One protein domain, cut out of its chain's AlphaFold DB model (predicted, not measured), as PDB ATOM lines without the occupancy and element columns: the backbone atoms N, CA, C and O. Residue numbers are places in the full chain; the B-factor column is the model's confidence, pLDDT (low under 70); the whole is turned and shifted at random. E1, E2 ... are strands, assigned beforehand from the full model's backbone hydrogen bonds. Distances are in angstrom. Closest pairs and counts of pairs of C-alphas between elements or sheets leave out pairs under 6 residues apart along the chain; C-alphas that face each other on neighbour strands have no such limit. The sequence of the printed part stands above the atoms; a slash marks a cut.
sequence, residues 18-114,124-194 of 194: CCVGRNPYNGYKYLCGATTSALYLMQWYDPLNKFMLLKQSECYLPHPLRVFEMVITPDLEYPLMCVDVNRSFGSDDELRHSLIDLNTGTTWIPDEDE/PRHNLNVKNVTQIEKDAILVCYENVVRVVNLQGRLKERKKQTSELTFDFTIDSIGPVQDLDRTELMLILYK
ATOM      1  N   CYS A  18     156.509 192.114 212.048       93.50
ATOM      2  CA  CYS A  18     155.918 192.273 213.366       93.50
ATOM      3  C   CYS A  18     156.925 192.883 214.337       93.50
ATOM      4  O   CYS A  18     158.133 192.761 214.135       93.50
ATOM      5  N   CYS A  19     156.422 193.462 215.418       93.12
ATOM      6  CA  CYS A  19     157.211 193.885 216.565       93.12
ATOM      7  C   CYS A  19     156.464 193.534 217.858       93.12
ATOM      8  O   CYS A  19     155.242 193.344 217.870       93.12
ATOM      9  N   VAL A  20     157.217 193.401 218.946       92.25
ATOM     10  CA  VAL A  20     156.688 193.163 220.291       92.25
ATOM     11  C   VAL A  20     157.172 194.299 221.173       92.25
ATOM     12  O   VAL A  20     158.359 194.610 221.169       92.25
ATOM     13  N   GLY A  21     156.261 194.901 221.926       91.69
ATOM     14  CA  GLY A  21     156.552 196.013 222.823       91.69
ATOM     15  C   GLY A  21     155.931 195.783 224.191       91.69
ATOM     16  O   GLY A  21     154.908 195.108 224.321       91.69
ATOM     17  N   ARG A  22     156.544 196.339 225.233       93.56
ATOM     18  CA  ARG A  22     155.948 196.393 226.569       93.56
ATOM     19  C   ARG A  22     155.612 197.838 226.883       93.56
ATOM     20  O   ARG A  22     156.502 198.677 226.895       93.56
ATOM     21  N   ASN A  23     154.348 198.111 227.172       94.56
ATOM     22  CA  ASN A  23     153.916 199.417 227.627       94.56
ATOM     23  C   ASN A  23     154.566 199.708 228.996       94.56
ATOM     24  O   ASN A  23     154.295 198.984 229.961       94.56
ATOM     25  N   PRO A  24     155.432 200.732 229.103       92.31
ATOM     26  CA  PRO A  24     156.151 201.027 230.339       92.31
ATOM     27  C   PRO A  24     155.247 201.631 231.426       92.31
ATOM     28  O   PRO A  24     155.636 201.646 232.589       92.31
ATOM     29  N   TYR A  25     154.047 202.103 231.073       93.94
ATOM     30  CA  TYR A  25     153.125 202.793 231.978       93.94
ATOM     31  C   TYR A  25     152.200 201.839 232.736       93.94
ATOM     32  O   TYR A  25     151.917 202.060 233.909       93.94
ATOM     33  N   ASN A  26     151.740 200.766 232.088       93.38
ATOM     34  CA  ASN A  26     150.828 199.784 232.692       93.38
ATOM     35  C   ASN A  26     151.365 198.342 232.666       93.38
ATOM     36  O   ASN A  26     150.768 197.442 233.250       93.38
ATOM     37  N   GLY A  27     152.504 198.107 232.011       92.81
ATOM     38  CA  GLY A  27     153.158 196.806 231.944       92.81
ATOM     39  C   GLY A  27     152.590 195.841 230.903       92.81
ATOM     40  O   GLY A  27     153.144 194.744 230.780       92.81
ATOM     41  N   TYR A  28     151.551 196.223 230.149       95.38
ATOM     42  CA  TYR A  28     150.958 195.383 229.107       95.38
ATOM     43  C   TYR A  28     151.965 195.043 228.013       95.38
ATOM     44  O   TYR A  28     152.753 195.882 227.585       95.38
ATOM     45  N   LYS A  29     151.937 193.792 227.549       95.38
ATOM     46  CA  LYS A  29     152.786 193.322 226.451       95.38
ATOM     47  C   LYS A  29     151.944 193.230 225.189       95.38
ATOM     48  O   LYS A  29     150.926 192.537 225.181       95.38
ATOM     49  N   TYR A  30     152.398 193.884 224.135       95.94
ATOM     50  CA  TYR A  30     151.734 193.936 222.848       95.94
ATOM     51  C   TYR A  30     152.563 193.244 221.777       95.94
ATOM     52  O   TYR A  30     153.790 193.303 221.789       95.94
ATOM     53  N   LEU A  31     151.874 192.627 220.827       95.62
ATOM     54  CA  LEU A  31     152.425 192.161 219.566       95.62
ATOM     55  C   LEU A  31     151.648 192.862 218.459       95.62
ATOM     56  O   LEU A  31     150.433 192.698 218.367       95.62
ATOM     57  N   CYS A  32     152.339 193.631 217.625       96.00
ATOM     58  CA  CYS A  32     151.752 194.206 216.423       96.00
ATOM     59  C   CYS A  32     152.320 193.509 215.192       96.00
ATOM     60  O   CYS A  32     153.513 193.203 215.136       96.00
ATOM     61  N   GLY A  33     151.471 193.243 214.205       95.12
ATOM     62  CA  GLY A  33     151.891 192.704 212.921       95.12
ATOM     63  C   GLY A  33     151.230 193.416 211.752       95.12
ATOM     64  O   GLY A  33     150.094 193.872 211.842       95.12
ATOM     65  N   ALA A  34     151.969 193.483 210.653       94.50
ATOM     66  CA  ALA A  34     151.550 194.043 209.379       94.50
ATOM     67  C   ALA A  34     151.345 192.943 208.343       94.50
ATOM     68  O   ALA A  34     152.285 192.222 208.014       94.50
ATOM     69  N   THR A  35     150.148 192.835 207.783       92.12
ATOM     70  CA  THR A  35     149.896 192.054 206.566       92.12
ATOM     71  C   THR A  35     150.046 192.953 205.336       92.12
ATOM     72  O   THR A  35     150.502 194.088 205.433       92.12
ATOM     73  N   THR A  36     149.678 192.469 204.151       88.44
ATOM     74  CA  THR A  36     149.674 193.287 202.927       88.44
ATOM     75  C   THR A  36     148.632 194.408 202.933       88.44
ATOM     76  O   THR A  36     148.743 195.316 202.117       88.44
ATOM     77  N   SER A  37     147.615 194.339 203.799       88.56
ATOM     78  CA  SER A  37     146.459 195.251 203.764       88.56
ATOM     79  C   SER A  37     145.943 195.690 205.136       88.56
ATOM     80  O   SER A  37     144.951 196.412 205.209       88.56
ATOM     81  N   ALA A  38     146.557 195.239 206.231       91.94
ATOM     82  CA  ALA A  38     146.094 195.573 207.571       91.94
ATOM     83  C   ALA A  38     147.218 195.527 208.606       91.94
ATOM     84  O   ALA A  38     148.182 194.767 208.479       91.94
ATOM     85  N   LEU A  39     147.025 196.285 209.681       94.50
ATOM     86  CA  LEU A  39     147.697 196.077 210.954       94.50
ATOM     87  C   LEU A  39     146.785 195.291 211.884       94.50
ATOM     88  O   LEU A  39     145.576 195.512 211.917       94.50
ATOM     89  N   TYR A  40     147.371 194.411 212.682       94.62
ATOM     90  CA  TYR A  40     146.698 193.809 213.821       94.62
ATOM     91  C   TYR A  40     147.505 194.047 215.092       94.62
ATOM     92  O   TYR A  40     148.738 194.055 215.081       94.62
ATOM     93  N   LEU A  41     146.792 194.227 216.196       96.00
ATOM     94  CA  LEU A  41     147.337 194.386 217.532       96.00
ATOM     95  C   LEU A  41     146.806 193.266 218.413       96.00
ATOM     96  O   LEU A  41     145.597 193.063 218.524       96.00
ATOM     97  N   MET A  42     147.719 192.561 219.063       96.25
ATOM     98  CA  MET A  42     147.414 191.552 220.063       96.25
ATOM     99  C   MET A  42     148.027 191.941 221.405       96.25
ATOM    100  O   MET A  42     149.087 192.563 221.455       96.25
ATOM    101  N   GLN A  43     147.399 191.520 222.497       95.50
ATOM    102  CA  GLN A  43     147.896 191.706 223.858       95.50
ATOM    103  C   GLN A  43     148.111 190.360 224.533       95.50
ATOM    104  O   GLN A  43     147.320 189.430 224.372       95.50
ATOM    105  N   TRP A  44     149.200 190.246 225.285       94.50
ATOM    106  CA  TRP A  44     149.466 189.070 226.099       94.50
ATOM    107  C   TRP A  44     148.444 188.953 227.228       94.50
ATOM    108  O   TRP A  44     148.264 189.885 228.010       94.50
ATOM    109  N   TYR A  45     147.818 187.786 227.333       93.56
ATOM    110  CA  TYR A  45     146.864 187.467 228.379       93.56
ATOM    111  C   TYR A  45     147.441 186.383 229.292       93.56
ATOM    112  O   TYR A  45     147.447 185.200 228.939       93.56
ATOM    113  N   ASP A  46     147.927 186.796 230.468       92.12
ATOM    114  CA  ASP A  46     148.602 185.916 231.430       92.12
ATOM    115  C   ASP A  46     147.784 184.663 231.807       92.12
ATOM    116  O   ASP A  46     148.360 183.576 231.779       92.12
ATOM    117  N   PRO A  47     146.455 184.728 232.063       93.50
ATOM    118  CA  PRO A  47     145.693 183.538 232.453       93.50
ATOM    119  C   PRO A  47     145.687 182.412 231.412       93.50
ATOM    120  O   PRO A  47     145.541 181.249 231.775       93.50
ATOM    121  N   LEU A  48     145.845 182.738 230.122       90.19
ATOM    122  CA  LEU A  48     145.893 181.750 229.037       90.19
ATOM    123  C   LEU A  48     147.290 181.585 228.430       90.19
ATOM    124  O   LEU A  48     147.437 180.796 227.499       90.19
ATOM    125  N   ASN A  49     148.291 182.320 228.924       89.56
ATOM    126  CA  ASN A  49     149.652 182.354 228.385       89.56
ATOM    127  C   ASN A  49     149.692 182.486 226.853       89.56
ATOM    128  O   ASN A  49     150.398 181.743 226.167       89.56
ATOM    129  N   LYS A  50     148.890 183.405 226.301       90.12
ATOM    130  CA  LYS A  50     148.825 183.628 224.853       90.12
ATOM    131  C   LYS A  50     148.509 185.072 224.498       90.12
ATOM    132  O   LYS A  50     147.928 185.809 225.290       90.12
ATOM    133  N   PHE A  51     148.859 185.449 223.274       92.69
ATOM    134  CA  PHE A  51     148.422 186.705 222.679       92.69
ATOM    135  C   PHE A  51     146.967 186.592 222.211       92.69
ATOM    136  O   PHE A  51     146.596 185.639 221.528       92.69
ATOM    137  N   MET A  52     146.156 187.569 222.599       93.25
ATOM    138  CA  MET A  52     144.755 187.722 222.218       93.25
ATOM    139  C   MET A  52     144.624 188.913 221.275       93.25
ATOM    140  O   MET A  52     145.185 189.972 221.557       93.25
ATOM    141  N   LEU A  53     143.889 188.753 220.173       94.06
ATOM    142  CA  LEU A  53     143.602 189.849 219.249       94.06
ATOM    143  C   LEU A  53     142.788 190.935 219.961       94.06
ATOM    144  O   LEU A  53     141.723 190.648 220.502       94.06
ATOM    145  N   LEU A  54     143.299 192.164 219.943       94.75
ATOM    146  CA  LEU A  54     142.586 193.346 220.420       94.75
ATOM    147  C   LEU A  54     141.934 194.089 219.264       94.75
ATOM    148  O   LEU A  54     140.764 194.450 219.333       94.75
ATOM    149  N   LYS A  55     142.708 194.333 218.203       93.12
ATOM    150  CA  LYS A  55     142.278 195.205 217.115       93.12
ATOM    151  C   LYS A  55     142.900 194.823 215.787       93.12
ATOM    152  O   LYS A  55     144.016 194.309 215.737       93.12
ATOM    153  N   GLN A  56     142.177 195.123 214.719       92.62
ATOM    154  CA  GLN A  56     142.650 195.035 213.350       92.62
ATOM    155  C   GLN A  56     142.174 196.276 212.594       92.62
ATOM    156  O   GLN A  56     140.992 196.609 212.647       92.62
ATOM    157  N   SER A  57     143.099 196.947 211.918       90.75
ATOM    158  CA  SER A  57     142.845 198.173 211.160       90.75
ATOM    159  C   SER A  57     143.318 197.966 209.730       90.75
ATOM    160  O   SER A  57     144.478 197.617 209.505       90.75
ATOM    161  N   GLU A  58     142.427 198.160 208.763       91.12
ATOM    162  CA  GLU A  58     142.802 198.154 207.350       91.12
ATOM    163  C   GLU A  58     143.607 199.411 207.025       91.12
ATOM    164  O   GLU A  58     143.248 200.516 207.426       91.12
ATOM    165  N   CYS A  59     144.719 199.246 206.317       87.06
ATOM    166  CA  CYS A  59     145.591 200.357 205.966       87.06
ATOM    167  C   CYS A  59     146.483 200.008 204.776       87.06
ATOM    168  O   CYS A  59     146.849 198.849 204.560       87.06
ATOM    169  N   TYR A  60     146.915 201.036 204.052       85.81
ATOM    170  CA  TYR A  60     147.925 200.897 203.011       85.81
ATOM    171  C   TYR A  60     149.309 201.108 203.610       85.81
ATOM    172  O   TYR A  60     149.632 202.197 204.081       85.81
ATOM    173  N   LEU A  61     150.127 200.059 203.589       87.75
ATOM    174  CA  LEU A  61     151.496 200.114 204.086       87.75
ATOM    175  C   LEU A  61     152.480 200.441 202.959       87.75
ATOM    176  O   LEU A  61     152.271 200.017 201.816       87.75
ATOM    177  N   PRO A  62     153.577 201.156 203.261       87.00
ATOM    178  CA  PRO A  62     154.638 201.377 202.291       87.00
ATOM    179  C   PRO A  62     155.255 200.038 201.865       87.00
ATOM    180  O   PRO A  62     155.422 199.119 202.671       87.00
ATOM    181  N   HIS A  63     155.609 199.932 200.584       83.25
ATOM    182  CA  HIS A  63     156.255 198.745 200.034       83.25
ATOM    183  C   HIS A  63     157.579 199.123 199.347       83.25
ATOM    184  O   HIS A  63     157.555 199.913 198.400       83.25
ATOM    185  N   PRO A  64     158.730 198.568 199.777       87.31
ATOM    186  CA  PRO A  64     158.897 197.619 200.885       87.31
ATOM    187  C   PRO A  64     158.719 198.276 202.268       87.31
ATOM    188  O   PRO A  64     159.131 199.414 202.475       87.31
ATOM    189  N   LEU A  65     158.167 197.532 203.234       89.19
ATOM    190  CA  LEU A  65     157.970 197.997 204.613       89.19
ATOM    191  C   LEU A  65     159.302 197.968 205.383       89.19
ATOM    192  O   LEU A  65     159.692 196.936 205.937       89.19
ATOM    193  N   ARG A  66     160.034 199.089 205.364       87.75
ATOM    194  CA  ARG A  66     161.380 199.213 205.963       87.75
ATOM    195  C   ARG A  66     161.383 199.675 207.409       87.75
ATOM    196  O   ARG A  66     162.289 199.284 208.141       87.75
ATOM    197  N   VAL A  67     160.368 200.418 207.833       92.88
ATOM    198  CA  VAL A  67     160.174 200.853 209.218       92.88
ATOM    199  C   VAL A  67     158.941 200.143 209.772       92.88
ATOM    200  O   VAL A  67     157.963 199.944 209.058       92.88
ATOM    201  N   PHE A  68     159.028 199.650 211.005       94.56
ATOM    202  CA  PHE A  68     157.892 199.044 211.697       94.56
ATOM    203  C   PHE A  68     158.145 199.073 213.199       94.56
ATOM    204  O   PHE A  68     158.578 198.081 213.787       94.56
ATOM    205  N   GLU A  69     157.931 200.243 213.785       94.94
ATOM    206  CA  GLU A  69     158.247 200.516 215.182       94.94
ATOM    207  C   GLU A  69     156.981 200.859 215.963       94.94
ATOM    208  O   GLU A  69     156.128 201.616 215.495       94.94
ATOM    209  N   MET A  70     156.857 200.278 217.155       95.44
ATOM    210  CA  MET A  70     155.748 200.545 218.065       95.44
ATOM    211  C   MET A  70     156.101 201.741 218.945       95.44
ATOM    212  O   MET A  70     157.042 201.671 219.728       95.44
ATOM    213  N   VAL A  71     155.325 202.817 218.845       95.94
ATOM    214  CA  VAL A  71     155.515 204.033 219.637       95.94
ATOM    215  C   VAL A  71     154.439 204.088 220.715       95.94
ATOM    216  O   VAL A  71     153.249 204.216 220.423       95.94
ATOM    217  N   ILE A  72     154.851 203.967 221.975       95.12
ATOM    218  CA  ILE A  72     153.947 203.947 223.125       95.12
ATOM    219  C   ILE A  72     153.995 205.304 223.820       95.12
ATOM    220  O   ILE A  72     155.042 205.734 224.307       95.12
ATOM    221  N   THR A  73     152.842 205.958 223.902       92.50
ATOM    222  CA  THR A  73     152.637 207.194 224.662       92.50
ATOM    223  C   THR A  73     151.710 206.906 225.849       92.50
ATOM    224  O   THR A  73     150.959 205.930 225.817       92.50
ATOM    225  N   PRO A  74     151.764 207.693 226.938       90.88
ATOM    226  CA  PRO A  74     150.877 207.488 228.085       90.88
ATOM    227  C   PRO A  74     149.463 208.023 227.850       90.88
ATOM    228  O   PRO A  74     148.567 207.719 228.630       90.88
ATOM    229  N   ASP A  75     149.284 208.836 226.810       90.25
ATOM    230  CA  ASP A  75     148.040 209.552 226.528       90.25
ATOM    231  C   ASP A  75     147.072 208.715 225.671       90.25
ATOM    232  O   ASP A  75     145.887 209.027 225.589       90.25
ATOM    233  N   LEU A  76     147.566 207.632 225.059       92.31
ATOM    234  CA  LEU A  76     146.803 206.739 224.188       92.31
ATOM    235  C   LEU A  76     146.634 205.348 224.815       92.31
ATOM    236  O   LEU A  76     147.529 204.832 225.487       92.31
ATOM    237  N   GLU A  77     145.485 204.711 224.565       93.94
ATOM    238  CA  GLU A  77     145.187 203.358 225.056       93.94
ATOM    239  C   GLU A  77     146.059 202.305 224.350       93.94
ATOM    240  O   GLU A  77     146.669 201.435 224.989       93.94
ATOM    241  N   TYR A  78     146.152 202.422 223.025       95.56
ATOM    242  CA  TYR A  78     146.962 201.574 222.162       95.56
ATOM    243  C   TYR A  78     148.152 202.330 221.563       95.56
ATOM    244  O   TYR A  78     148.082 203.546 221.372       95.56
ATOM    245  N   PRO A  79     149.241 201.614 221.233       95.56
ATOM    246  CA  PRO A  79     150.402 202.216 220.591       95.56
ATOM    247  C   PRO A  79     150.085 202.828 219.224       95.56
ATOM    248  O   PRO A  79     149.216 202.342 218.495       95.56
ATOM    249  N   LEU A  80     150.877 203.823 218.838       95.56
ATOM    250  CA  LEU A  80     151.010 204.239 217.445       95.56
ATOM    251  C   LEU A  80     151.984 203.292 216.730       95.56
ATOM    252  O   LEU A  80     152.917 202.762 217.337       95.56
ATOM    253  N   MET A  81     151.801 203.111 215.426       95.81
ATOM    254  CA  MET A  81     152.714 202.336 214.588       95.81
ATOM    255  C   MET A  81     153.437 203.239 213.599       95.81
ATOM    256  O   MET A  81     152.824 203.770 212.679       95.81
ATOM    257  N   CYS A  82     154.750 203.387 213.769       95.44
ATOM    258  CA  CYS A  82     155.610 204.068 212.810       95.44
ATOM    259  C   CYS A  82     155.955 203.104 211.672       95.44
ATOM    260  O   CYS A  82     156.579 202.064 211.900       95.44
ATOM    261  N   VAL A  83     155.527 203.435 210.455       94.00
ATOM    262  CA  VAL A  83     155.689 202.578 209.266       94.00
ATOM    263  C   VAL A  83     156.616 203.174 208.209       94.00
ATOM    264  O   VAL A  83     157.049 202.460 207.305       94.00
ATOM    265  N   ASP A  84     156.951 204.459 208.336       92.56
ATOM    266  CA  ASP A  84     157.929 205.148 207.495       92.56
ATOM    267  C   ASP A  84     158.462 206.407 208.191       92.56
ATOM    268  O   ASP A  84     157.800 206.952 209.077       92.56
ATOM    269  N   VAL A  85     159.625 206.896 207.763       92.06
ATOM    270  CA  VAL A  85     160.169 208.199 208.176       92.06
ATOM    271  C   VAL A  85     160.792 208.878 206.961       92.06
ATOM    272  O   VAL A  85     161.627 208.292 206.279       92.06
ATOM    273  N   ASN A  86     160.407 210.125 206.701       89.94
ATOM    274  CA  ASN A  86     160.931 210.931 205.593       89.94
ATOM    275  C   ASN A  86     161.373 212.313 206.087       89.94
ATOM    276  O   ASN A  86     161.172 212.642 207.251       89.94
ATOM    277  N   ARG A  87     161.977 213.134 205.222       87.31
ATOM    278  CA  ARG A  87     162.220 214.551 205.546       87.31
ATOM    279  C   ARG A  87     160.923 215.357 205.456       87.31
ATOM    280  O   ARG A  87     160.076 215.063 204.607       87.31
ATOM    281  N   SER A  88     160.774 216.350 206.329       81.62
ATOM    282  CA  SER A  88     159.678 217.317 206.262       81.62
ATOM    283  C   SER A  88     159.844 218.256 205.061       81.62
ATOM    284  O   SER A  88     160.929 218.397 204.493       81.62
ATOM    285  N   PHE A  89     158.755 218.890 204.633       69.81
ATOM    286  CA  PHE A  89     158.805 219.845 203.531       69.81
ATOM    287  C   PHE A  89     159.381 221.178 204.020       69.81
ATOM    288  O   PHE A  89     158.909 221.741 205.000       69.81
ATOM    289  N   GLY A  90     160.388 221.705 203.322       68.19
ATOM    290  CA  GLY A  90     160.956 223.023 203.626       68.19
ATOM    291  C   GLY A  90     161.953 223.065 204.791       68.19
ATOM    292  O   GLY A  90     162.470 224.140 205.081       68.19
ATOM    293  N   SER A  91     162.274 221.926 205.414       70.88
ATOM    294  CA  SER A  91     163.320 221.807 206.436       70.88
ATOM    295  C   SER A  91     164.089 220.496 206.270       70.88
ATOM    296  O   SER A  91     163.505 219.419 206.345       70.88
ATOM    297  N   ASP A  92     165.408 220.578 206.074       71.44
ATOM    298  CA  ASP A  92     166.287 219.397 206.054       71.44
ATOM    299  C   ASP A  92     166.533 218.813 207.461       71.44
ATOM    300  O   ASP A  92     166.981 217.669 207.606       71.44
ATOM    301  N   ASP A  93     166.212 219.571 208.510       78.62
ATOM    302  CA  ASP A  93     166.480 219.188 209.897       78.62
ATOM    303  C   ASP A  93     165.302 218.499 210.589       78.62
ATOM    304  O   ASP A  93     165.495 217.796 211.584       78.62
ATOM    305  N   GLU A  94     164.096 218.628 210.038       87.69
ATOM    306  CA  GLU A  94     162.890 218.023 210.593       87.69
ATOM    307  C   GLU A  94     162.523 216.737 209.852       87.69
ATOM    308  O   GLU A  94     162.445 216.678 208.622       87.69
ATOM    309  N   LEU A  95     162.297 215.676 210.621       90.81
ATOM    310  CA  LEU A  95     161.821 214.401 210.107       90.81
ATOM    311  C   LEU A  95     160.298 214.339 210.217       90.81
ATOM    312  O   LEU A  95     159.703 214.884 211.132       90.81
ATOM    313  N   ARG A  96     159.656 213.630 209.298       90.62
ATOM    314  CA  ARG A  96     158.226 213.340 209.325       90.62
ATOM    315  C   ARG A  96     158.024 211.847 209.503       90.62
ATOM    316  O   ARG A  96     158.352 211.058 208.613       90.62
ATOM    317  N   HIS A  97     157.451 211.466 210.638       91.69
ATOM    318  CA  HIS A  97     157.080 210.083 210.927       91.69
ATOM    319  C   HIS A  97     155.720 209.764 210.300       91.69
ATOM    320  O   HIS A  97     154.744 210.476 210.520       91.69
ATOM    321  N   SER A  98     155.629 208.676 209.538       92.19
ATOM    322  CA  SER A  98     154.345 208.115 209.115       92.19
ATOM    323  C   SER A  98     153.827 207.214 210.230       92.19
ATOM    324  O   SER A  98     154.251 206.064 210.365       92.19
ATOM    325  N   LEU A  99     152.961 207.778 211.067       93.19
ATOM    326  CA  LEU A  99     152.375 207.107 212.222       93.19
ATOM    327  C   LEU A  99     150.939 206.688 211.899       93.19
ATOM    328  O   LEU A  99     150.145 207.488 211.414       93.19
ATOM    329  N   ILE A 100     150.600 205.433 212.170       93.81
ATOM    330  CA  ILE A 100     149.229 204.921 212.121       93.81
ATOM    331  C   ILE A 100     148.735 204.796 213.555       93.81
ATOM    332  O   ILE A 100     149.342 204.094 214.368       93.81
ATOM    333  N   ASP A 101     147.634 205.468 213.863       93.31
ATOM    334  CA  ASP A 101     146.999 205.394 215.166       93.31
ATOM    335  C   ASP A 101     146.107 204.156 215.249       93.31
ATOM    336  O   ASP A 101     145.086 204.045 214.574       93.31
ATOM    337  N   LEU A 102     146.474 203.199 216.101       93.44
ATOM    338  CA  LEU A 102     145.666 202.001 216.309       93.44
ATOM    339  C   LEU A 102     144.400 202.286 217.126       93.44
ATOM    340  O   LEU A 102     143.486 201.470 217.110       93.44
ATOM    341  N   ASN A 103     144.280 203.429 217.799       91.75
ATOM    342  CA  ASN A 103     143.077 203.819 218.538       91.75
ATOM    343  C   ASN A 103     141.951 204.240 217.585       91.75
ATOM    344  O   ASN A 103     140.805 203.833 217.777       91.75
ATOM    345  N   THR A 104     142.280 204.934 216.499       88.25
ATOM    346  CA  THR A 104     141.317 205.427 215.495       88.25
ATOM    347  C   THR A 104     141.326 204.621 214.192       88.25
ATOM    348  O   THR A 104     140.307 204.537 213.513       88.25
ATOM    349  N   GLY A 105     142.434 203.949 213.874       81.00
ATOM    350  CA  GLY A 105     142.647 203.230 212.616       81.00
ATOM    351  C   GLY A 105     143.083 204.126 211.455       81.00
ATOM    352  O   GLY A 105     143.127 203.654 210.321       81.00
ATOM    353  N   THR A 106     143.403 205.395 211.710       83.38
ATOM    354  CA  THR A 106     143.798 206.372 210.687       83.38
ATOM    355  C   THR A 106     145.259 206.785 210.845       83.38
ATOM    356  O   THR A 106     145.914 206.474 211.839       83.38
ATOM    357  N   THR A 107     145.802 207.488 209.852       83.56
ATOM    358  CA  THR A 107     147.103 208.153 209.996       83.56
ATOM    359  C   THR A 107     147.018 209.184 211.120       83.56
ATOM    360  O   THR A 107     146.080 209.978 211.153       83.56
ATOM    361  N   TRP A 108     147.990 209.167 212.026       81.00
ATOM    362  CA  TRP A 108     148.155 210.191 213.045       81.00
ATOM    363  C   TRP A 108     148.823 211.413 212.418       81.00
ATOM    364  O   TRP A 108     149.896 211.298 211.818       81.00
ATOM    365  N   ILE A 109     148.172 212.564 212.538       71.75
ATOM    366  CA  ILE A 109     148.661 213.848 212.046       71.75
ATOM    367  C   ILE A 109     148.902 214.717 213.285       71.75
ATOM    368  O   ILE A 109     147.988 214.843 214.098       71.75
ATOM    369  N   PRO A 110     150.116 215.253 213.492       62.56
ATOM    370  CA  PRO A 110     150.348 216.229 214.547       62.56
ATOM    371  C   PRO A 110     149.519 217.497 214.290       62.56
ATOM    372  O   PRO A 110     149.448 217.950 213.151       62.56
ATOM    373  N   ASP A 111     148.983 218.104 215.348       58.22
ATOM    374  CA  ASP A 111     148.087 219.274 215.290       58.22
ATOM    375  C   ASP A 111     148.636 220.479 214.484       58.22
ATOM    376  O   ASP A 111     147.871 221.322 214.035       58.22
ATOM    377  N   GLU A 112     149.955 220.577 214.272       52.62
ATOM    378  CA  GLU A 112     150.583 221.670 213.507       52.62
ATOM    379  C   GLU A 112     150.440 221.523 211.974       52.62
ATOM    380  O   GLU A 112     150.622 222.499 211.249       52.62
ATOM    381  N   ASP A 113     150.100 220.329 211.469       53.22
ATOM    382  CA  ASP A 113     149.940 220.053 210.031       53.22
ATOM    383  C   ASP A 113     148.497 220.284 209.525       53.22
ATOM    384  O   ASP A 113     148.259 220.248 208.313       53.22
ATOM    385  N   GLU A 114     147.519 220.514 210.415       50.34
ATOM    386  CA  GLU A 114     146.101 220.672 210.041       50.34
ATOM    387  C   GLU A 114     145.802 221.984 209.284       50.34
ATOM    388  O   GLU A 114     144.793 222.069 208.584       50.34
ATOM    389  N   PRO A 124     157.437 215.771 196.552       46.59
ATOM    390  CA  PRO A 124     158.694 215.127 196.232       46.59
ATOM    391  C   PRO A 124     159.061 214.304 197.462       46.59
ATOM    392  O   PRO A 124     159.461 214.840 198.494       46.59
ATOM    393  N   ARG A 125     158.856 212.989 197.388       54.53
ATOM    394  CA  ARG A 125     159.352 212.088 198.418       54.53
ATOM    395  C   ARG A 125     160.865 212.078 198.280       54.53
ATOM    396  O   ARG A 125     161.415 211.316 197.483       54.53
ATOM    397  N   HIS A 126     161.547 212.939 199.025       61.34
ATOM    398  CA  HIS A 126     162.949 212.707 199.338       61.34
ATOM    399  C   HIS A 126     162.980 211.486 200.254       61.34
ATOM    400  O   HIS A 126     162.925 211.603 201.476       61.34
ATOM    401  N   ASN A 127     162.944 210.308 199.623       70.25
ATOM    402  CA  ASN A 127     162.937 209.026 200.306       70.25
ATOM    403  C   ASN A 127     164.221 208.933 201.118       70.25
ATOM    404  O   ASN A 127     165.310 208.803 200.555       70.25
ATOM    405  N   LEU A 128     164.080 209.000 202.435       86.94
ATOM    406  CA  LEU A 128     165.199 208.824 203.337       86.94
ATOM    407  C   LEU A 128     165.521 207.328 203.393       86.94
ATOM    408  O   LEU A 128     164.626 206.495 203.555       86.94
ATOM    409  N   ASN A 129     166.788 206.943 203.233       88.56
ATOM    410  CA  ASN A 129     167.164 205.532 203.340       88.56
ATOM    411  C   ASN A 129     167.281 205.114 204.812       88.56
ATOM    412  O   ASN A 129     168.381 204.908 205.332       88.56
ATOM    413  N   VAL A 130     166.133 205.027 205.483       91.75
ATOM    414  CA  VAL A 130     166.031 204.700 206.905       91.75
ATOM    415  C   VAL A 130     166.483 203.265 207.150       91.75
ATOM    416  O   VAL A 130     166.008 202.317 206.518       91.75
ATOM    417  N   LYS A 131     167.418 203.124 208.087       91.25
ATOM    418  CA  LYS A 131     168.016 201.861 208.521       91.25
ATOM    419  C   LYS A 131     167.382 201.347 209.799       91.25
ATOM    420  O   LYS A 131     167.141 200.150 209.910       91.25
ATOM    421  N   ASN A 132     167.113 202.241 210.746       91.19
ATOM    422  CA  ASN A 132     166.499 201.885 212.016       91.19
ATOM    423  C   ASN A 132     165.666 203.042 212.577       91.19
ATOM    424  O   ASN A 132     166.038 204.205 212.423       91.19
ATOM    425  N   VAL A 133     164.575 202.700 213.256       93.81
ATOM    426  CA  VAL A 133     163.759 203.619 214.056       93.81
ATOM    427  C   VAL A 133     163.470 202.915 215.367       93.81
ATOM    428  O   VAL A 133     163.001 201.780 215.352       93.81
ATOM    429  N   THR A 134     163.770 203.556 216.491       92.38
ATOM    430  CA  THR A 134     163.525 202.969 217.811       92.38
ATOM    431  C   THR A 134     163.117 204.043 218.801       92.38
ATOM    432  O   THR A 134     163.797 205.064 218.925       92.38
ATOM    433  N   GLN A 135     162.025 203.820 219.527       92.44
ATOM    434  CA  GLN A 135     161.673 204.685 220.648       92.44
ATOM    435  C   GLN A 135     162.633 204.418 221.820       92.44
ATOM    436  O   GLN A 135     162.692 203.303 222.330       92.44
ATOM    437  N   ILE A 136     163.385 205.436 222.250       88.88
ATOM    438  CA  ILE A 136     164.378 205.320 223.339       88.88
ATOM    439  C   ILE A 136     163.903 205.958 224.651       88.88
ATOM    440  O   ILE A 136     164.366 205.594 225.727       88.88
ATOM    441  N   GLU A 137     162.965 206.905 224.582       87.38
ATOM    442  CA  GLU A 137     162.305 207.504 225.746       87.38
ATOM    443  C   GLU A 137     160.830 207.799 225.417       87.38
ATOM    444  O   GLU A 137     160.406 207.678 224.267       87.38
ATOM    445  N   LYS A 138     160.049 208.249 226.413       86.25
ATOM    446  CA  LYS A 138     158.625 208.617 226.248       86.25
ATOM    447  C   LYS A 138     158.380 209.491 225.010       86.25
ATOM    448  O   LYS A 138     157.422 209.267 224.282       86.25
ATOM    449  N   ASP A 139     159.223 210.489 224.801       87.19
ATOM    450  CA  ASP A 139     159.076 211.518 223.775       87.19
ATOM    451  C   ASP A 139     160.317 211.608 222.875       87.19
ATOM    452  O   ASP A 139     160.553 212.656 222.281       87.19
ATOM    453  N   ALA A 140     161.130 210.547 222.800       90.62
ATOM    454  CA  ALA A 140     162.354 210.524 222.008       90.62
ATOM    455  C   ALA A 140     162.439 209.264 221.139       90.62
ATOM    456  O   ALA A 140     162.387 208.135 221.634       90.62
ATOM    457  N   ILE A 141     162.621 209.480 219.841       93.12
ATOM    458  CA  ILE A 141     162.810 208.461 218.817       93.12
ATOM    459  C   ILE A 141     164.214 208.627 218.242       93.12
ATOM    460  O   ILE A 141     164.597 209.706 217.788       93.12
ATOM    461  N   LEU A 142     164.972 207.538 218.245       93.62
ATOM    462  CA  LEU A 142     166.222 207.426 217.514       93.62
ATOM    463  C   LEU A 142     165.906 207.024 216.073       93.62
ATOM    464  O   LEU A 142     165.289 205.985 215.839       93.62
ATOM    465  N   VAL A 143     166.351 207.828 215.112       94.06
ATOM    466  CA  VAL A 143     166.247 207.547 213.679       94.06
ATOM    467  C   VAL A 143     167.648 207.443 213.103       94.06
ATOM    468  O   VAL A 143     168.459 208.357 213.228       94.06
ATOM    469  N   CYS A 144     167.923 206.326 212.444       93.38
ATOM    470  CA  CYS A 144     169.165 206.085 211.731       93.38
ATOM    471  C   CYS A 144     168.895 206.015 210.238       93.38
ATOM    472  O   CYS A 144     168.063 205.222 209.790       93.38
ATOM    473  N   TYR A 145     169.641 206.786 209.461       92.38
ATOM    474  CA  TYR A 145     169.575 206.784 208.009       92.38
ATOM    475  C   TYR A 145     170.939 207.161 207.440       92.38
ATOM    476  O   TYR A 145     171.636 207.995 208.004       92.38
ATOM    477  N   GLU A 146     171.323 206.540 206.325       90.19
ATOM    478  CA  GLU A 146     172.623 206.789 205.680       90.19
ATOM    479  C   GLU A 146     173.798 206.659 206.672       90.19
ATOM    480  O   GLU A 146     174.033 205.570 207.191       90.19
ATOM    481  N   ASN A 147     174.528 207.741 206.935       91.31
ATOM    482  CA  ASN A 147     175.627 207.843 207.893       91.31
ATOM    483  C   ASN A 147     175.264 208.683 209.134       91.31
ATOM    484  O   ASN A 147     176.157 209.141 209.842       91.31
ATOM    485  N   VAL A 148     173.973 208.915 209.388       91.62
ATOM    486  CA  VAL A 148     173.483 209.812 210.441       91.62
ATOM    487  C   VAL A 148     172.583 209.063 211.424       91.62
ATOM    488  O   VAL A 148     171.729 208.255 211.048       91.62
ATOM    489  N   VAL A 149     172.745 209.377 212.709       92.50
ATOM    490  CA  VAL A 149     171.840 208.986 213.794       92.50
ATOM    491  C   VAL A 149     171.301 210.252 214.446       92.50
ATOM    492  O   VAL A 149     172.071 211.024 215.010       92.50
ATOM    493  N   ARG A 150     169.982 210.459 214.396       92.56
ATOM    494  CA  ARG A 150     169.289 211.587 215.039       92.56
ATOM    495  C   ARG A 150     168.398 211.110 216.176       92.56
ATOM    496  O   ARG A 150     167.723 210.092 216.053       92.56
ATOM    497  N   VAL A 151     168.343 211.887 217.250       92.62
ATOM    498  CA  VAL A 151     167.348 211.761 218.316       92.62
ATOM    499  C   VAL A 151     166.348 212.900 218.167       92.62
ATOM    500  O   VAL A 151     166.660 214.070 218.412       92.62
ATOM    501  N   VAL A 152     165.135 212.544 217.766       92.94
ATOM    502  CA  VAL A 152     164.037 213.476 217.507       92.94
ATOM    503  C   VAL A 152     162.868 213.212 218.445       92.94
ATOM    504  O   VAL A 152     162.765 212.140 219.036       92.94
ATOM    505  N   ASN A 153     161.979 214.185 218.605       92.06
ATOM    506  CA  ASN A 153     160.711 213.975 219.291       92.06
ATOM    507  C   ASN A 153     159.691 213.251 218.388       92.06
ATOM    508  O   ASN A 153     159.988 212.880 217.248       92.06
ATOM    509  N   LEU A 154     158.473 213.046 218.898       89.75
ATOM    510  CA  LEU A 154     157.383 212.404 218.149       89.75
ATOM    511  C   LEU A 154     156.912 213.223 216.937       89.75
ATOM    512  O   LEU A 154     156.335 212.661 216.013       89.75
ATOM    513  N   GLN A 155     157.184 214.528 216.925       88.75
ATOM    514  CA  GLN A 155     156.950 215.430 215.795       88.75
ATOM    515  C   GLN A 155     158.123 215.423 214.799       88.75
ATOM    516  O   GLN A 155     158.029 216.019 213.738       88.75
ATOM    517  N   GLY A 156     159.225 214.740 215.130       89.75
ATOM    518  CA  GLY A 156     160.417 214.625 214.296       89.75
ATOM    519  C   GLY A 156     161.375 215.818 214.340       89.75
ATOM    520  O   GLY A 156     162.316 215.876 213.548       89.75
ATOM    521  N   ARG A 157     161.215 216.712 215.321       90.62
ATOM    522  CA  ARG A 157     162.169 217.784 215.645       90.62
ATOM    523  C   ARG A 157     163.299 217.265 216.521       90.62
ATOM    524  O   ARG A 157     163.060 216.477 217.436       90.62
ATOM    525  N   LEU A 158     164.523 217.737 216.291       88.75
ATOM    526  CA  LEU A 158     165.682 217.403 217.125       88.75
ATOM    527  C   LEU A 158     165.419 217.750 218.597       88.75
ATOM    528  O   LEU A 158     165.030 218.870 218.931       88.75
ATOM    529  N   LYS A 159     165.665 216.794 219.500       83.00
ATOM    530  CA  LYS A 159     165.605 217.074 220.939       83.00
ATOM    531  C   LYS A 159     166.909 217.702 221.392       83.00
ATOM    532  O   LYS A 159     167.858 216.979 221.675       83.00
ATOM    533  N   GLU A 160     166.958 219.020 221.534       71.88
ATOM    534  CA  GLU A 160     168.112 219.673 222.151       71.88
ATOM    535  C   GLU A 160     168.225 219.287 223.634       71.88
ATOM    536  O   GLU A 160     167.359 219.589 224.459       71.88
ATOM    537  N   ARG A 161     169.324 218.624 224.007       67.12
ATOM    538  CA  ARG A 161     169.680 218.390 225.410       67.12
ATOM    539  C   ARG A 161     170.998 219.082 225.704       67.12
ATOM    540  O   ARG A 161     172.015 218.767 225.105       67.12
ATOM    541  N   LYS A 162     171.014 219.944 226.728       60.12
ATOM    542  CA  LYS A 162     172.173 220.774 227.136       60.12
ATOM    543  C   LYS A 162     173.501 220.019 227.364       60.12
ATOM    544  O   LYS A 162     174.524 220.667 227.548       60.12
ATOM    545  N   LYS A 163     173.493 218.682 227.435       64.06
ATOM    546  CA  LYS A 163     174.667 217.827 227.698       64.06
ATOM    547  C   LYS A 163     174.780 216.600 226.780       64.06
ATOM    548  O   LYS A 163     175.672 215.789 227.001       64.06
ATOM    549  N   GLN A 164     173.872 216.411 225.822       66.38
ATOM    550  CA  GLN A 164     173.855 215.225 224.963       66.38
ATOM    551  C   GLN A 164     173.733 215.640 223.504       66.38
ATOM    552  O   GLN A 164     172.974 216.544 223.171       66.38
ATOM    553  N   THR A 165     174.484 214.953 222.655       76.00
ATOM    554  CA  THR A 165     174.456 215.157 221.214       76.00
ATOM    555  C   THR A 165     173.190 214.531 220.626       76.00
ATOM    556  O   THR A 165     172.965 213.334 220.781       76.00
ATOM    557  N   SER A 166     172.372 215.341 219.955       85.19
ATOM    558  CA  SER A 166     171.109 214.915 219.329       85.19
ATOM    559  C   SER A 166     171.288 214.396 217.903       85.19
ATOM    560  O   SER A 166     170.355 213.838 217.334       85.19
ATOM    561  N   GLU A 167     172.480 214.568 217.333       90.38
ATOM    562  CA  GLU A 167     172.848 214.081 216.009       90.38
ATOM    563  C   GLU A 167     174.301 213.601 215.985       90.38
ATOM    564  O   GLU A 167     175.224 214.345 216.305       90.38
ATOM    565  N   LEU A 168     174.510 212.363 215.554       90.12
ATOM    566  CA  LEU A 168     175.828 211.815 215.272       90.12
ATOM    567  C   LEU A 168     175.945 211.569 213.774       90.12
ATOM    568  O   LEU A 168     175.106 210.882 213.196       90.12
ATOM    569  N   THR A 169     177.007 212.096 213.173       92.06
ATOM    570  CA  THR A 169     177.370 211.828 211.780       92.06
ATOM    571  C   THR A 169     178.646 211.001 211.752       92.06
ATOM    572  O   THR A 169     179.630 211.346 212.406       92.06
ATOM    573  N   PHE A 170     178.620 209.910 210.998       91.19
ATOM    574  CA  PHE A 170     179.730 208.982 210.824       91.19
ATOM    575  C   PHE A 170     180.384 209.191 209.455       91.19
ATOM    576  O   PHE A 170     179.762 209.679 208.509       91.19
ATOM    577  N   ASP A 171     181.651 208.814 209.333       91.75
ATOM    578  CA  ASP A 171     182.399 208.810 208.071       91.75
ATOM    579  C   ASP A 171     182.141 207.549 207.223       91.75
ATOM    580  O   ASP A 171     182.646 207.427 206.107       91.75
ATOM    581  N   PHE A 172     181.307 206.634 207.721       90.56
ATOM    582  CA  PHE A 172     180.842 205.432 207.037       90.56
ATOM    583  C   PHE A 172     179.311 205.383 206.967       90.56
ATOM    584  O   PHE A 172     178.605 205.964 207.790       90.56
ATOM    585  N   THR A 173     178.779 204.646 205.989       88.88
ATOM    586  CA  THR A 173     177.336 204.368 205.920       88.88
ATOM    587  C   THR A 173     176.970 203.293 206.935       88.88
ATOM    588  O   THR A 173     177.616 202.250 207.005       88.88
ATOM    589  N   ILE A 174     175.915 203.536 207.705       89.62
ATOM    590  CA  ILE A 174     175.420 202.597 208.704       89.62
ATOM    591  C   ILE A 174     174.584 201.520 208.010       89.62
ATOM    592  O   ILE A 174     173.651 201.810 207.251       89.62
ATOM    593  N   ASP A 175     174.885 200.257 208.306       85.62
ATOM    594  CA  ASP A 175     174.130 199.124 207.775       85.62
ATOM    595  C   ASP A 175     173.004 198.696 208.711       85.62
ATOM    596  O   ASP A 175     171.886 198.444 208.255       85.62
ATOM    597  N   SER A 176     173.274 198.638 210.017       81.25
ATOM    598  CA  SER A 176     172.264 198.328 211.031       81.25
ATOM    599  C   SER A 176     172.635 198.887 212.403       81.25
ATOM    600  O   SER A 176     173.806 199.123 212.700       81.25
ATOM    601  N   ILE A 177     171.617 199.086 213.241       84.50
ATOM    602  CA  ILE A 177     171.758 199.424 214.657       84.50
ATOM    603  C   ILE A 177     170.969 198.396 215.458       84.50
ATOM    604  O   ILE A 177     169.875 198.011 215.048       84.50
ATOM    605  N   GLY A 178     171.519 197.952 216.586       77.19
ATOM    606  CA  GLY A 178     170.832 197.032 217.484       77.19
ATOM    607  C   GLY A 178     171.108 197.339 218.952       77.19
ATOM    608  O   GLY A 178     172.210 197.788 219.283       77.19
ATOM    609  N   PRO A 179     170.134 197.082 219.841       69.06
ATOM    610  CA  PRO A 179     170.362 197.178 221.268       69.06
ATOM    611  C   PRO A 179     171.306 196.062 221.713       69.06
ATOM    612  O   PRO A 179     171.177 194.904 221.307       69.06
ATOM    613  N   VAL A 180     172.232 196.413 222.592       67.88
ATOM    614  CA  VAL A 180     173.105 195.495 223.304       67.88
ATOM    615  C   VAL A 180     172.942 195.736 224.784       67.88
ATOM    616  O   VAL A 180     173.074 196.849 225.287       67.88
ATOM    617  N   GLN A 181     172.613 194.648 225.469       55.09
ATOM    618  CA  GLN A 181     172.597 194.613 226.916       55.09
ATOM    619  C   GLN A 181     174.041 194.486 227.381       55.09
ATOM    620  O   GLN A 181     174.661 193.438 227.192       55.09
ATOM    621  N   ASP A 182     174.574 195.557 227.960       52.62
ATOM    622  CA  ASP A 182     175.833 195.468 228.692       52.62
ATOM    623  C   ASP A 182     175.612 194.771 230.052       52.62
ATOM    624  O   ASP A 182     174.472 194.664 230.526       52.62
ATOM    625  N   LEU A 183     176.686 194.301 230.699       48.16
ATOM    626  CA  LEU A 183     176.633 193.592 231.992       48.16
ATOM    627  C   LEU A 183     175.876 194.382 233.075       48.16
ATOM    628  O   LEU A 183     175.217 193.783 233.927       48.16
ATOM    629  N   ASP A 184     175.906 195.713 232.994       52.09
ATOM    630  CA  ASP A 184     175.247 196.626 233.932       52.09
ATOM    631  C   ASP A 184     173.776 196.927 233.586       52.09
ATOM    632  O   ASP A 184     173.160 197.806 234.189       52.09
ATOM    633  N   ARG A 185     173.179 196.210 232.619       49.91
ATOM    634  CA  ARG A 185     171.811 196.440 232.105       49.91
ATOM    635  C   ARG A 185     171.581 197.834 231.518       49.91
ATOM    636  O   ARG A 185     170.433 198.251 231.365       49.91
ATOM    637  N   THR A 186     172.649 198.544 231.170       46.47
ATOM    638  CA  THR A 186     172.531 199.749 230.350       46.47
ATOM    639  C   THR A 186     172.251 199.306 228.916       46.47
ATOM    640  O   THR A 186     172.987 198.481 228.372       46.47
ATOM    641  N   GLU A 187     171.173 199.809 228.313       54.19
ATOM    642  CA  GLU A 187     170.904 199.598 226.890       54.19
ATOM    643  C   GLU A 187     171.868 200.468 226.082       54.19
ATOM    644  O   GLU A 187     171.713 201.687 225.990       54.19
ATOM    645  N   LEU A 188     172.905 199.840 225.534       59.09
ATOM    646  CA  LEU A 188     173.804 200.468 224.575       59.09
ATOM    647  C   LEU A 188     173.303 200.163 223.163       59.09
ATOM    648  O   LEU A 188     172.804 199.075 222.899       59.09
ATOM    649  N   MET A 189     173.452 201.102 222.235       68.94
ATOM    650  CA  MET A 189     173.191 200.846 220.817       68.94
ATOM    651  C   MET A 189     174.514 200.520 220.125       68.94
ATOM    652  O   MET A 189     175.407 201.366 220.072       68.94
ATOM    653  N   LEU A 190     174.650 199.306 219.587       70.75
ATOM    654  CA  LEU A 190     175.755 198.967 218.689       70.75
ATOM    655  C   LEU A 190     175.416 199.410 217.268       70.75
ATOM    656  O   LEU A 190     174.346 199.090 216.748       70.75
ATOM    657  N   ILE A 191     176.360 200.100 216.632       78.12
ATOM    658  CA  ILE A 191     176.277 200.534 215.235       78.12
ATOM    659  C   ILE A 191     177.167 199.613 214.406       78.12
ATOM    660  O   ILE A 191     178.371 199.523 214.651       78.12
ATOM    661  N   LEU A 192     176.570 198.911 213.443       68.81
ATOM    662  CA  LEU A 192     177.268 197.956 212.592       68.81
ATOM    663  C   LEU A 192     177.554 198.533 211.199       68.81
ATOM    664  O   LEU A 192     176.669 199.027 210.495       68.81
ATOM    665  N   TYR A 193     178.837 198.417 210.875       74.75
ATOM    666  CA  TYR A 193     179.576 198.645 209.637       74.75
ATOM    667  C   TYR A 193     179.572 197.567 208.552       74.75
ATOM    668  O   TYR A 193     179.551 196.399 208.942       74.75
ATOM    669  N   LYS A 194     179.790 197.875 207.271       51.78
ATOM    670  CA  LYS A 194     180.480 196.948 206.352       51.78
ATOM    671  C   LYS A 194     181.729 197.578 205.770       51.78
ATOM    672  O   LYS A 194     181.702 198.808 205.553       51.78
TER     673      LYS A 194
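What this domain is: This is residues 18 to 114 and 124 to 194 of the 194 residues of the protein "Mitogen-activated protein kinase kinase kinase kinase 5" of Portunus trituberculatus (UniProt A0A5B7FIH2). Three small, strongly twisted sheets form a stack: E5, E6 and E7 make the middle layer, between the sheet E1 to E4 and the sheet E8 to E11, each only partly face to face with it and with strands crossed. A fourth part, the hairpin of E12 and E13, adjoins the E8 edge near Ser 176. The printed part has 168 residues, with no named helix and thirteen named strands, E1 to E13 in turn; the sheets are antiparallel. The class is all strand, though the strands hold 80 residues, under half. The whole is compact, with a radius of gyration of the C-alphas of 16.5 A and spans of 50 by 45 by 33 A.

How they stand to each other: E1, residues 18 to 22, E2, residues 29 to 34, E3, residues 38 to 45, and E4, residues 50 to 58, form a meander, each strand the antiparallel neighbour of the one before. Within hydrogen-bond range are N 19 and O 32 of the E1 and E2 hairpin, 2.9 A, N 31 and O 42 of the E2 and E3 hairpin, 2.9 A, and N 41 and O 55 of the E3 and E4 hairpin, 2.8 A. E4 bends by 51 degrees at residue 54. E5, residues 69 to 71, E6, residues 80 to 87, and E7, residues 95 to 101, form a second meander, with N 71 and O 80 at 2.8 A and N 81 and O 100 at 2.9 A. E6 bends by 68 degrees at residue 83. The first two sheets are face to face, their strands at 58 degrees; the closest C-alphas of E1 and E5 are those of Gly 21 and Met 70, 6.6 A. E8, residues 130 to 137, E9, residues 140 to 145, E10, residues 148 to 152, and E11, residues 167 to 169, form a third meander, with N 134 and O 142 at 2.9 A, N 143 and O 150 at 2.8 A, and N 149 and O 168 at 2.8 A. This sheet is face to face with the second, strands at 52 degrees; the closest C-alphas of E5 and E8 are those of Val 71 and Gln 135, 6.3 A. E12, residues 176 to 181, and E13, residues 187 to 192, are a hairpin, with N 180 and O 188 at 2.7 A. The closest C-alphas of E8 and E12 are those of Lys 131 and Ser 176, 6.1 A.

Where its parts are: E1 begins at C-alpha 18, (155.918, 192.273, 213.366). From first to last C-alpha, E3 measures 22.3 A, E4 23.5 A, E6 19.3 A and E8 19.4 A. E13 ends at C-alpha 192, (177.268, 197.956, 212.592).

The domain as a whole: The C-alphas farthest apart are those of Pro 47 and Gly 90, 51.2 A. Residues 115 to 123 are not printed; C-alphas 114 and 124 are 19.5 A apart across this cut. The link from E10 to E11, 14 residues, is long. Mean pLDDT of the printed part is 84.8; 27 residues are under 70, among them 110 to 114 and 179 to 189.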